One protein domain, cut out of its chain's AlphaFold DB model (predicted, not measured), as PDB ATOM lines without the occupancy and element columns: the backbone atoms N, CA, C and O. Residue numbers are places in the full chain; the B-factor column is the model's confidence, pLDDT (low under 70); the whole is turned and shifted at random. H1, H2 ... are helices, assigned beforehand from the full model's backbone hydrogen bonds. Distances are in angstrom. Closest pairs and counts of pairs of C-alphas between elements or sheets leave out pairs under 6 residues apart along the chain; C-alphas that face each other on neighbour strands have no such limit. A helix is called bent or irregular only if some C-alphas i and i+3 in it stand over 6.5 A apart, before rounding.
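This is residues 34 to 99 of the 387 residues of an uncharacterized protein of Anaerolineaceae bacterium (UniProt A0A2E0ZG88). Two helices, H1 and H2, pack closely together and run the same way at a slant, joined by a wide loop that returns from the end of H1 to the beginning of H2. A third helix, H3, follows a tight link and runs back the opposite way to H1 at a steep slant, and its last residues, 94 to 98, stick out together with residue 99. The printed part has 66 residues with three named helices, in the order H1, H2, H3, and no named strand; the class is all helix. The whole is compact, with a radius of gyration of the C-alphas of 11.7 A, and it spans 35 by 28 by 17 A.

The longest helix is H1, residues 34 to 52. It touches H2, residues 66 to 77, with 50 pairs of C-alphas within 8 A; the closest C-alphas are those of Gly 47 and Gln 71, 4.0 A apart. The centres of H1 and H2 are 6.0 A apart, and the two run the same way at a steep tilt of 40 degrees. H1 and H3, residues 82 to 98, only just touch, with 3 pairs of C-alphas within 8 A. H1 touches H3 with residues 37 to 41 alone, and H3 touches H1 with residues 85 to 89 alone; the closest C-alphas are those of Leu 37 and Tyr 89, 6.9 A apart. H1 and H3 run opposite ways at a steep tilt of 61 degrees, with their centres 14.2 A apart. H2 and H3 are near each other, with 7 pairs of C-alphas within 10 A and no pair within 8 A. Every O i to N i+4 pair is within hydrogen-bond range in H2 and H3, and 13 of 15 are in H1.

H1 begins at C-alpha 34, at (-34.881, 33.167, -15.147), and measures 27.8 A from first to last C-alpha. It is neither bent nor irregular, but only just: C-alphas 42 and 45 are 6.2 A apart. H2, 12 residues, measures 16.0 A and begins at C-alpha 66, at (-46.238, 33.776, -16.905). H3, 17 residues, measures 24.3 A and ends at C-alpha 98, at (-47.486, 22.244, -4.762).

The two C-alphas farthest apart are those of Asp 53 and Gln 98, 36.0 A. The printed part has no cut. The link from H1 to H2, residues 53 to 65, is long, and its C-alphas lie 9 to 18 A from the mean of the C-alphas. The link from H2 to H3, 4 residues, is tight. Residues 94 to 99, of which 94 to 98 belong to H3, stand free. The mean pLDDT of the printed part is 85.6, and residues 61 to 63 and 94 to 99 are under 70.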
ATOM      1  N   SER A  34     -35.218  31.837 -14.626       80.56
ATOM      2  CA  SER A  34     -34.881  33.167 -15.147       80.56
ATOM      3  C   SER A  34     -35.776  33.612 -16.311       80.56
ATOM      4  O   SER A  34     -36.157  34.781 -16.385       80.56
ATOM      5  N   VAL A  35     -36.161  32.692 -17.199       81.19
ATOM      6  CA  VAL A  35     -36.995  32.982 -18.372       81.19
ATOM      7  C   VAL A  35     -38.434  33.278 -17.953       81.19
ATOM      8  O   VAL A  35     -39.000  34.275 -18.402       81.19
ATOM      9  N   ARG A  36     -38.998  32.472 -17.043       85.25
ATOM     10  CA  ARG A  36     -40.362  32.645 -16.509       85.25
ATOM     11  C   ARG A  36     -40.505  33.948 -15.726       85.25
ATOM     12  O   ARG A  36     -41.381  34.759 -16.025       85.25
ATOM     13  N   LEU A  37     -39.587  34.196 -14.789       88.94
ATOM     14  CA  LEU A  37     -39.537  35.447 -14.030       88.94
ATOM     15  C   LEU A  37     -39.366  36.657 -14.959       88.94
ATOM     16  O   LEU A  37     -40.064  37.661 -14.819       88.94
ATOM     17  N   GLY A  38     -38.480  36.550 -15.954       89.12
ATOM     18  CA  GLY A  38     -38.276  37.596 -16.952       89.12
ATOM     19  C   GLY A  38     -39.534  37.893 -17.777       89.12
ATOM     20  O   GLY A  38     -39.836  39.058 -18.026       89.12
ATOM     21  N   GLN A  39     -40.290  36.869 -18.182       89.19
ATOM     22  CA  GLN A  39     -41.558  37.034 -18.904       89.19
ATOM     23  C   GLN A  39     -42.635  37.714 -18.051       89.19
ATOM     24  O   GLN A  39     -43.304  38.628 -18.544       89.19
ATOM     25  N   MET A  40     -42.770  37.304 -16.786       94.00
ATOM     26  CA  MET A  40     -43.702  37.920 -15.841       94.00
ATOM     27  C   MET A  40     -43.367  39.399 -15.632       94.00
ATOM     28  O   MET A  40     -44.232  40.257 -15.799       94.00
ATOM     29  N   LYS A  41     -42.095  39.716 -15.356       93.62
ATOM     30  CA  LYS A  41     -41.643  41.099 -15.160       93.62
ATOM     31  C   LYS A  41     -41.868  41.967 -16.392       93.62
ATOM     32  O   LYS A  41     -42.482  43.017 -16.261       93.62
ATOM     33  N   ARG A  42     -41.448  41.517 -17.584       92.25
ATOM     34  CA  ARG A  42     -41.633  42.278 -18.838       92.25
ATOM     35  C   ARG A  42     -43.100  42.588 -19.120       92.25
ATOM     36  O   ARG A  42     -43.433  43.660 -19.614       92.25
ATOM     37  N   SER A  43     -43.978  41.645 -18.809       93.44
ATOM     38  CA  SER A  43     -45.411  41.808 -19.035       93.44
ATOM     39  C   SER A  43     -46.100  42.651 -17.957       93.44
ATOM     40  O   SER A  43     -47.145  43.235 -18.229       93.44
ATOM     41  N   TRP A  44     -45.508  42.795 -16.769       95.94
ATOM     42  CA  TRP A  44     -46.021  43.655 -15.696       95.94
ATOM     43  C   TRP A  44     -46.246  45.090 -16.161       95.94
ATOM     44  O   TRP A  44     -47.299  45.676 -15.919       95.94
ATOM     45  N   HIS A  45     -45.282  45.639 -16.899       93.06
ATOM     46  CA  HIS A  45     -45.334  47.010 -17.405       93.06
ATOM     47  C   HIS A  45     -46.551  47.238 -18.315       93.06
ATOM     48  O   HIS A  45     -47.167  48.299 -18.272       93.06
ATOM     49  N   LEU A  46     -46.940  46.221 -19.094       92.00
ATOM     50  CA  LEU A  46     -48.120  46.279 -19.960       92.00
ATOM     51  C   LEU A  46     -49.416  46.327 -19.143       92.00
ATOM     52  O   LEU A  46     -50.349  47.029 -19.523       92.00
ATOM     53  N   GLY A  47     -49.467  45.617 -18.014       91.00
ATOM     54  CA  GLY A  47     -50.575  45.691 -17.059       91.00
ATOM     55  C   GLY A  47     -50.740  47.090 -16.471       91.00
ATOM     56  O   GLY A  47     -51.821  47.670 -16.542       91.00
ATOM     57  N   VAL A  48     -49.635  47.660 -15.982       94.50
ATOM     58  CA  VAL A  48     -49.578  49.031 -15.447       94.50
ATOM     59  C   VAL A  48     -50.016  50.054 -16.491       94.50
ATOM     60  O   VAL A  48     -50.809  50.949 -16.201       94.50
ATOM     61  N   GLN A  49     -49.519  49.930 -17.723       91.94
ATOM     62  CA  GLN A  49     -49.886  50.840 -18.803       91.94
ATOM     63  C   GLN A  49     -51.386  50.766 -19.104       91.94
ATOM     64  O   GLN A  49     -52.040  51.796 -19.196       91.94
ATOM     65  N   ARG A  50     -51.965  49.563 -19.173       89.56
ATOM     66  CA  ARG A  50     -53.412  49.395 -19.387       89.56
ATOM     67  C   ARG A  50     -54.252  49.992 -18.262       89.56
ATOM     68  O   ARG A  50     -55.303  50.564 -18.546       89.56
ATOM     69  N   GLN A  51     -53.789  49.873 -17.018       92.38
ATOM     70  CA  GLN A  51     -54.420  50.503 -15.860       92.38
ATOM     71  C   GLN A  51     -54.412  52.033 -16.005       92.38
ATOM     72  O   GLN A  51     -55.452  52.669 -15.839       92.38
ATOM     73  N   ARG A  52     -53.267  52.622 -16.384       92.69
ATOM     74  CA  ARG A  52     -53.124  54.067 -16.649       92.69
ATOM     75  C   ARG A  52     -54.002  54.549 -17.801       92.69
ATOM     76  O   ARG A  52     -54.605  55.611 -17.699       92.69
ATOM     77  N   ASP A  53     -54.112  53.746 -18.853       93.81
ATOM     78  CA  ASP A  53     -54.951  54.026 -20.019       93.81
ATOM     79  C   ASP A  53     -56.460  53.878 -19.720       93.81
ATOM     80  O   ASP A  53     -57.285  54.083 -20.610       93.81
ATOM     81  N   GLY A  54     -56.842  53.483 -18.498       91.00
ATOM     82  CA  GLY A  54     -58.238  53.307 -18.093       91.00
ATOM     83  C   GLY A  54     -58.945  52.141 -18.790       91.00
ATOM     84  O   GLY A  54     -60.172  52.135 -18.899       91.00
ATOM     85  N   ARG A  55     -58.200  51.150 -19.300       87.38
ATOM     86  CA  ARG A  55     -58.793  49.995 -19.985       87.38
ATOM     87  C   ARG A  55     -59.357  49.012 -18.969       87.38
ATOM     88  O   ARG A  55     -58.601  48.343 -18.285       87.38
ATOM     89  N   ALA A  56     -60.678  48.867 -18.941       77.81
ATOM     90  CA  ALA A  56     -61.374  48.061 -17.938       77.81
ATOM     91  C   ALA A  56     -61.179  46.534 -18.052       77.81
ATOM     92  O   ALA A  56     -61.604  45.810 -17.155       77.81
ATOM     93  N   THR A  57     -60.587  46.016 -19.136       75.81
ATOM     94  CA  THR A  57     -60.538  44.568 -19.398       75.81
ATOM     95  C   THR A  57     -59.160  44.064 -19.830       75.81
ATOM     96  O   THR A  57     -58.441  44.681 -20.620       75.81
ATOM     97  N   LEU A  58     -58.810  42.877 -19.323       77.00
ATOM     98  CA  LEU A  58     -57.702  42.053 -19.797       77.00
ATOM     99  C   LEU A  58     -58.293  40.808 -20.466       77.00
ATOM    100  O   LEU A  58     -59.021  40.058 -19.823       77.00
ATOM    101  N   SER A  59     -57.997  40.589 -21.747       74.75
ATOM    102  CA  SER A  59     -58.349  39.356 -22.455       74.75
ATOM    103  C   SER A  59     -57.092  38.588 -22.851       74.75
ATOM    104  O   SER A  59     -56.085  39.177 -23.256       74.75
ATOM    105  N   PHE A  60     -57.161  37.264 -22.729       73.50
ATOM    106  CA  PHE A  60     -56.099  36.335 -23.105       73.50
ATOM    107  C   PHE A  60     -56.724  35.219 -23.941       73.50
ATOM    108  O   PHE A  60     -57.666  34.574 -23.493       73.50
ATOM    109  N   THR A  61     -56.236  35.012 -25.164       60.25
ATOM    110  CA  THR A  61     -56.762  33.986 -26.084       60.25
ATOM    111  C   THR A  61     -56.079  32.630 -25.916       60.25
ATOM    112  O   THR A  61     -56.636  31.609 -26.304       60.25
ATOM    113  N   ASP A  62     -54.893  32.617 -25.301       57.75
ATOM    114  CA  ASP A  62     -53.964  31.481 -25.331       57.75
ATOM    115  C   ASP A  62     -53.749  30.857 -23.935       57.75
ATOM    116  O   ASP A  62     -52.743  30.193 -23.699       57.75
ATOM    117  N   GLY A  63     -54.685  31.077 -23.004       68.94
ATOM    118  CA  GLY A  63     -54.585  30.608 -21.617       68.94
ATOM    119  C   GLY A  63     -53.747  31.512 -20.703       68.94
ATOM    120  O   GLY A  63     -53.341  32.626 -21.062       68.94
ATOM    121  N   LEU A  64     -53.526  31.048 -19.471       74.31
ATOM    122  CA  LEU A  64     -52.714  31.749 -18.475       74.31
ATOM    123  C   LEU A  64     -51.253  31.294 -18.592       74.31
ATOM    124  O   LEU A  64     -50.922  30.145 -18.352       74.31
ATOM    125  N   THR A  65     -50.379  32.225 -18.957       83.38
ATOM    126  CA  THR A  65     -48.925  32.079 -19.067       83.38
ATOM    127  C   THR A  65     -48.268  32.999 -18.038       83.38
ATOM    128  O   THR A  65     -48.894  33.946 -17.554       83.38
ATOM    129  N   TRP A  66     -46.974  32.825 -17.755       85.50
ATOM    130  CA  TRP A  66     -46.238  33.776 -16.905       85.50
ATOM    131  C   TRP A  66     -46.294  35.218 -17.428       85.50
ATOM    132  O   TRP A  66     -46.317  36.160 -16.638       85.50
ATOM    133  N   GLY A  67     -46.382  35.401 -18.749       88.81
ATOM    134  CA  GLY A  67     -46.612  36.708 -19.357       88.81
ATOM    135  C   GLY A  67     -47.983  37.290 -19.002       88.81
ATOM    136  O   GLY A  67     -48.057  38.413 -18.508       88.81
ATOM    137  N   SER A  68     -49.072  36.542 -19.199       87.75
ATOM    138  CA  SER A  68     -50.416  37.044 -18.870       87.75
ATOM    139  C   SER A  68     -50.620  37.244 -17.370       87.75
ATOM    140  O   SER A  68     -51.181  38.266 -16.984       87.75
ATOM    141  N   ILE A  69     -50.057  36.371 -16.529       90.12
ATOM    142  CA  ILE A  69     -49.961  36.577 -15.075       90.12
ATOM    143  C   ILE A  69     -49.285  37.919 -14.771       90.12
ATOM    144  O   ILE A  69     -49.836  38.728 -14.031       90.12
ATOM    145  N   GLY A  70     -48.136  38.202 -15.395       93.50
ATOM    146  CA  GLY A  70     -47.458  39.489 -15.257       93.50
ATOM    147  C   GLY A  70     -48.365  40.680 -15.578       93.50
ATOM    148  O   GLY A  70     -48.437  41.613 -14.784       93.50
ATOM    149  N   GLN A  71     -49.108  40.639 -16.691       93.06
ATOM    150  CA  GLN A  71     -50.044  41.717 -17.058       93.06
ATOM    151  C   GLN A  71     -51.175  41.885 -16.038       93.06
ATOM    152  O   GLN A  71     -51.519  43.015 -15.704       93.06
ATOM    153  N   ILE A  72     -51.748  40.785 -15.540       92.38
ATOM    154  CA  ILE A  72     -52.807  40.822 -14.521       92.38
ATOM    155  C   ILE A  72     -52.283  41.486 -13.254       92.38
ATOM    156  O   ILE A  72     -52.878  42.442 -12.765       92.38
ATOM    157  N   LEU A  73     -51.143  41.021 -12.749       94.50
ATOM    158  CA  LEU A  73     -50.568  41.543 -11.516       94.50
ATOM    159  C   LEU A  73     -50.165  43.013 -11.668       94.50
ATOM    160  O   LEU A  73     -50.461  43.813 -10.788       94.50
ATOM    161  N   GLY A  74     -49.584  43.402 -12.805       94.75
ATOM    162  CA  GLY A  74     -49.271  44.805 -13.076       94.75
ATOM    163  C   GLY A  74     -50.502  45.700 -13.168       94.75
ATOM    164  O   GLY A  74     -50.464  46.836 -12.707       94.75
ATOM    165  N   TYR A  75     -51.608  45.191 -13.707       92.62
ATOM    166  CA  TYR A  75     -52.873  45.920 -13.738       92.62
ATOM    167  C   TYR A  75     -53.485  46.085 -12.339       92.62
ATOM    168  O   TYR A  75     -54.047  47.133 -12.035       92.62
ATOM    169  N   LEU A  76     -53.375  45.064 -11.482       92.19
ATOM    170  CA  LEU A  76     -53.929  45.077 -10.124       92.19
ATOM    171  C   LEU A  76     -53.093  45.919  -9.153       92.19
ATOM    172  O   LEU A  76     -53.647  46.685  -8.370       92.19
ATOM    173  N   PHE A  77     -51.769  45.773  -9.199       94.38
ATOM    174  CA  PHE A  77     -50.855  46.350  -8.210       94.38
ATOM    175  C   PHE A  77     -50.160  47.633  -8.677       94.38
ATOM    176  O   PHE A  77     -49.519  48.296  -7.867       94.38
ATOM    177  N   GLY A  78     -50.277  48.007  -9.954       94.31
ATOM    178  CA  GLY A  78     -49.624  49.197 -10.490       94.31
ATOM    179  C   GLY A  78     -48.093  49.088 -10.511       94.31
ATOM    180  O   GLY A  78     -47.516  47.998 -10.623       94.31
ATOM    181  N   GLU A  79     -47.413  50.238 -10.466       96.06
ATOM    182  CA  GLU A  79     -45.950  50.269 -10.392       96.06
ATOM    183  C   GLU A  79     -45.461  49.815  -9.018       96.06
ATOM    184  O   GLU A  79     -45.817  50.380  -7.988       96.06
ATOM    185  N   THR A  80     -44.600  48.803  -9.031       95.94
ATOM    186  CA  THR A  80     -43.950  48.239  -7.850       95.94
ATOM    187  C   THR A  80     -42.467  48.032  -8.130       95.94
ATOM    188  O   THR A  80     -42.035  47.962  -9.293       95.94
ATOM    189  N   ASP A  81     -41.670  47.926  -7.069       96.75
ATOM    190  CA  ASP A  81     -40.255  47.601  -7.199       96.75
ATOM    191  C   ASP A  81     -40.028  46.130  -7.598       96.75
ATOM    192  O   ASP A  81     -40.931  45.289  -7.641       96.75
ATOM    193  N   ASP A  82     -38.790  45.825  -7.969       95.44
ATOM    194  CA  ASP A  82     -38.412  44.495  -8.430       95.44
ATOM    195  C   ASP A  82     -38.268  43.467  -7.304       95.44
ATOM    196  O   ASP A  82     -38.344  42.267  -7.585       95.44
ATOM    197  N   ALA A  83     -38.095  43.916  -6.057       95.88
ATOM    198  CA  ALA A  83     -38.030  43.042  -4.893       95.88
ATOM    199  C   ALA A  83     -39.408  42.428  -4.617       95.88
ATOM    200  O   ALA A  83     -39.517  41.206  -4.526       95.88
ATOM    201  N   PHE A  84     -40.462  43.247  -4.634       94.19
ATOM    202  CA  PHE A  84     -41.845  42.800  -4.504       94.19
ATOM    203  C   PHE A  84     -42.233  41.804  -5.603       94.19
ATOM    204  O   PHE A  84     -42.782  40.739  -5.325       94.19
ATOM    205  N   LYS A  85     -41.897  42.103  -6.866       94.81
ATOM    206  CA  LYS A  85     -42.184  41.195  -7.994       94.81
ATOM    207  C   LYS A  85     -41.467  39.854  -7.842       94.81
ATOM    208  O   LYS A  85     -42.051  38.820  -8.147       94.81
ATOM    209  N   ASN A  86     -40.210  39.866  -7.391       91.75
ATOM    210  CA  ASN A  86     -39.455  38.641  -7.133       91.75
ATOM    211  C   ASN A  86     -40.098  37.826  -6.008       91.75
ATOM    212  O   ASN A  86     -40.334  36.639  -6.190       91.75
ATOM    213  N   GLU A  87     -40.422  38.458  -4.879       92.56
ATOM    214  CA  GLU A  87     -41.061  37.788  -3.742       92.56
ATOM    215  C   GLU A  87     -42.398  37.151  -4.142       92.56
ATOM    216  O   GLU A  87     -42.660  35.987  -3.833       92.56
ATOM    217  N   LEU A  88     -43.228  37.892  -4.879       90.19
ATOM    218  CA  LEU A  88     -44.512  37.404  -5.362       90.19
ATOM    219  C   LEU A  88     -44.340  36.227  -6.329       90.19
ATOM    220  O   LEU A  88     -45.055  35.235  -6.207       90.19
ATOM    221  N   TYR A  89     -43.363  36.296  -7.239       91.19
ATOM    222  CA  TYR A  89     -43.033  35.183  -8.128       91.19
ATOM    223  C   TYR A  89     -42.610  33.933  -7.354       91.19
ATOM    224  O   TYR A  89     -43.107  32.854  -7.655       91.19
ATOM    225  N   GLU A  90     -41.734  34.054  -6.352       87.75
ATOM    226  CA  GLU A  90     -41.311  32.905  -5.539       87.75
ATOM    227  C   GLU A  90     -42.490  32.289  -4.782       87.75
ATOM    228  O   GLU A  90     -42.637  31.068  -4.770       87.75
ATOM    229  N   LYS A  91     -43.378  33.114  -4.210       83.25
ATOM    230  CA  LYS A  91     -44.602  32.640  -3.545       83.25
ATOM    231  C   LYS A  91     -45.521  31.901  -4.515       83.25
ATOM    232  O   LYS A  91     -45.995  30.814  -4.197       83.25
ATOM    233  N   MET A  92     -45.740  32.454  -5.707       85.69
ATOM    234  CA  MET A  92     -46.548  31.813  -6.745       85.69
ATOM    235  C   MET A  92     -45.909  30.527  -7.262       85.69
ATOM    236  O   MET A  92     -46.612  29.549  -7.479       85.69
ATOM    237  N   LEU A  93     -44.590  30.506  -7.446       79.31
ATOM    238  CA  LEU A  93     -43.861  29.327  -7.900       79.31
ATOM    239  C   LEU A  93     -43.870  28.223  -6.839       79.31
ATOM    240  O   LEU A  93     -44.013  27.061  -7.195       79.31
ATOM    241  N   ALA A  94     -43.753  28.572  -5.556       69.81
ATOM    242  CA  ALA A  94     -43.874  27.623  -4.453       69.81
ATOM    243  C   ALA A  94     -45.281  27.011  -4.392       69.81
ATOM    244  O   ALA A  94     -45.407  25.800  -4.248       69.81
ATOM    245  N   GLN A  95     -46.324  27.824  -4.578       64.31
ATOM    246  CA  GLN A  95     -47.704  27.341  -4.696       64.31
ATOM    247  C   GLN A  95     -47.897  26.475  -5.949       64.31
ATOM    248  O   GLN A  95     -48.484  25.405  -5.874       64.31
ATOM    249  N   PHE A  96     -47.330  26.869  -7.092       65.44
ATOM    250  CA  PHE A  96     -47.391  26.086  -8.329       65.44
ATOM    251  C   PHE A  96     -46.632  24.754  -8.227       65.44
ATOM    252  O   PHE A  96     -47.050  23.743  -8.777       65.44
ATOM    253  N   ALA A  97     -45.516  24.719  -7.500       60.31
ATOM    254  CA  ALA A  97     -44.790  23.483  -7.227       60.31
ATOM    255  C   ALA A  97     -45.588  22.519  -6.331       60.31
ATOM    256  O   ALA A  97     -45.327  21.321  -6.357       60.31
ATOM    257  N   GLN A  98     -46.547  23.038  -5.558       54.09
ATOM    258  CA  GLN A  98     -47.486  22.244  -4.762       54.09
ATOM    259  C   GLN A  98     -48.694  21.769  -5.583       54.09
ATOM    260  O   GLN A  98     -49.358  20.821  -5.181       54.09
ATOM    261  N   THR A  99     -48.972  22.377  -6.742       54.03
ATOM    262  CA  THR A  99     -50.013  21.916  -7.669       54.03
ATOM    263  C   THR A  99     -49.429  20.880  -8.634       54.03
ATOM    264  O   THR A  99     -48.929  21.255  -9.688       54.03
TER     265      THR A  99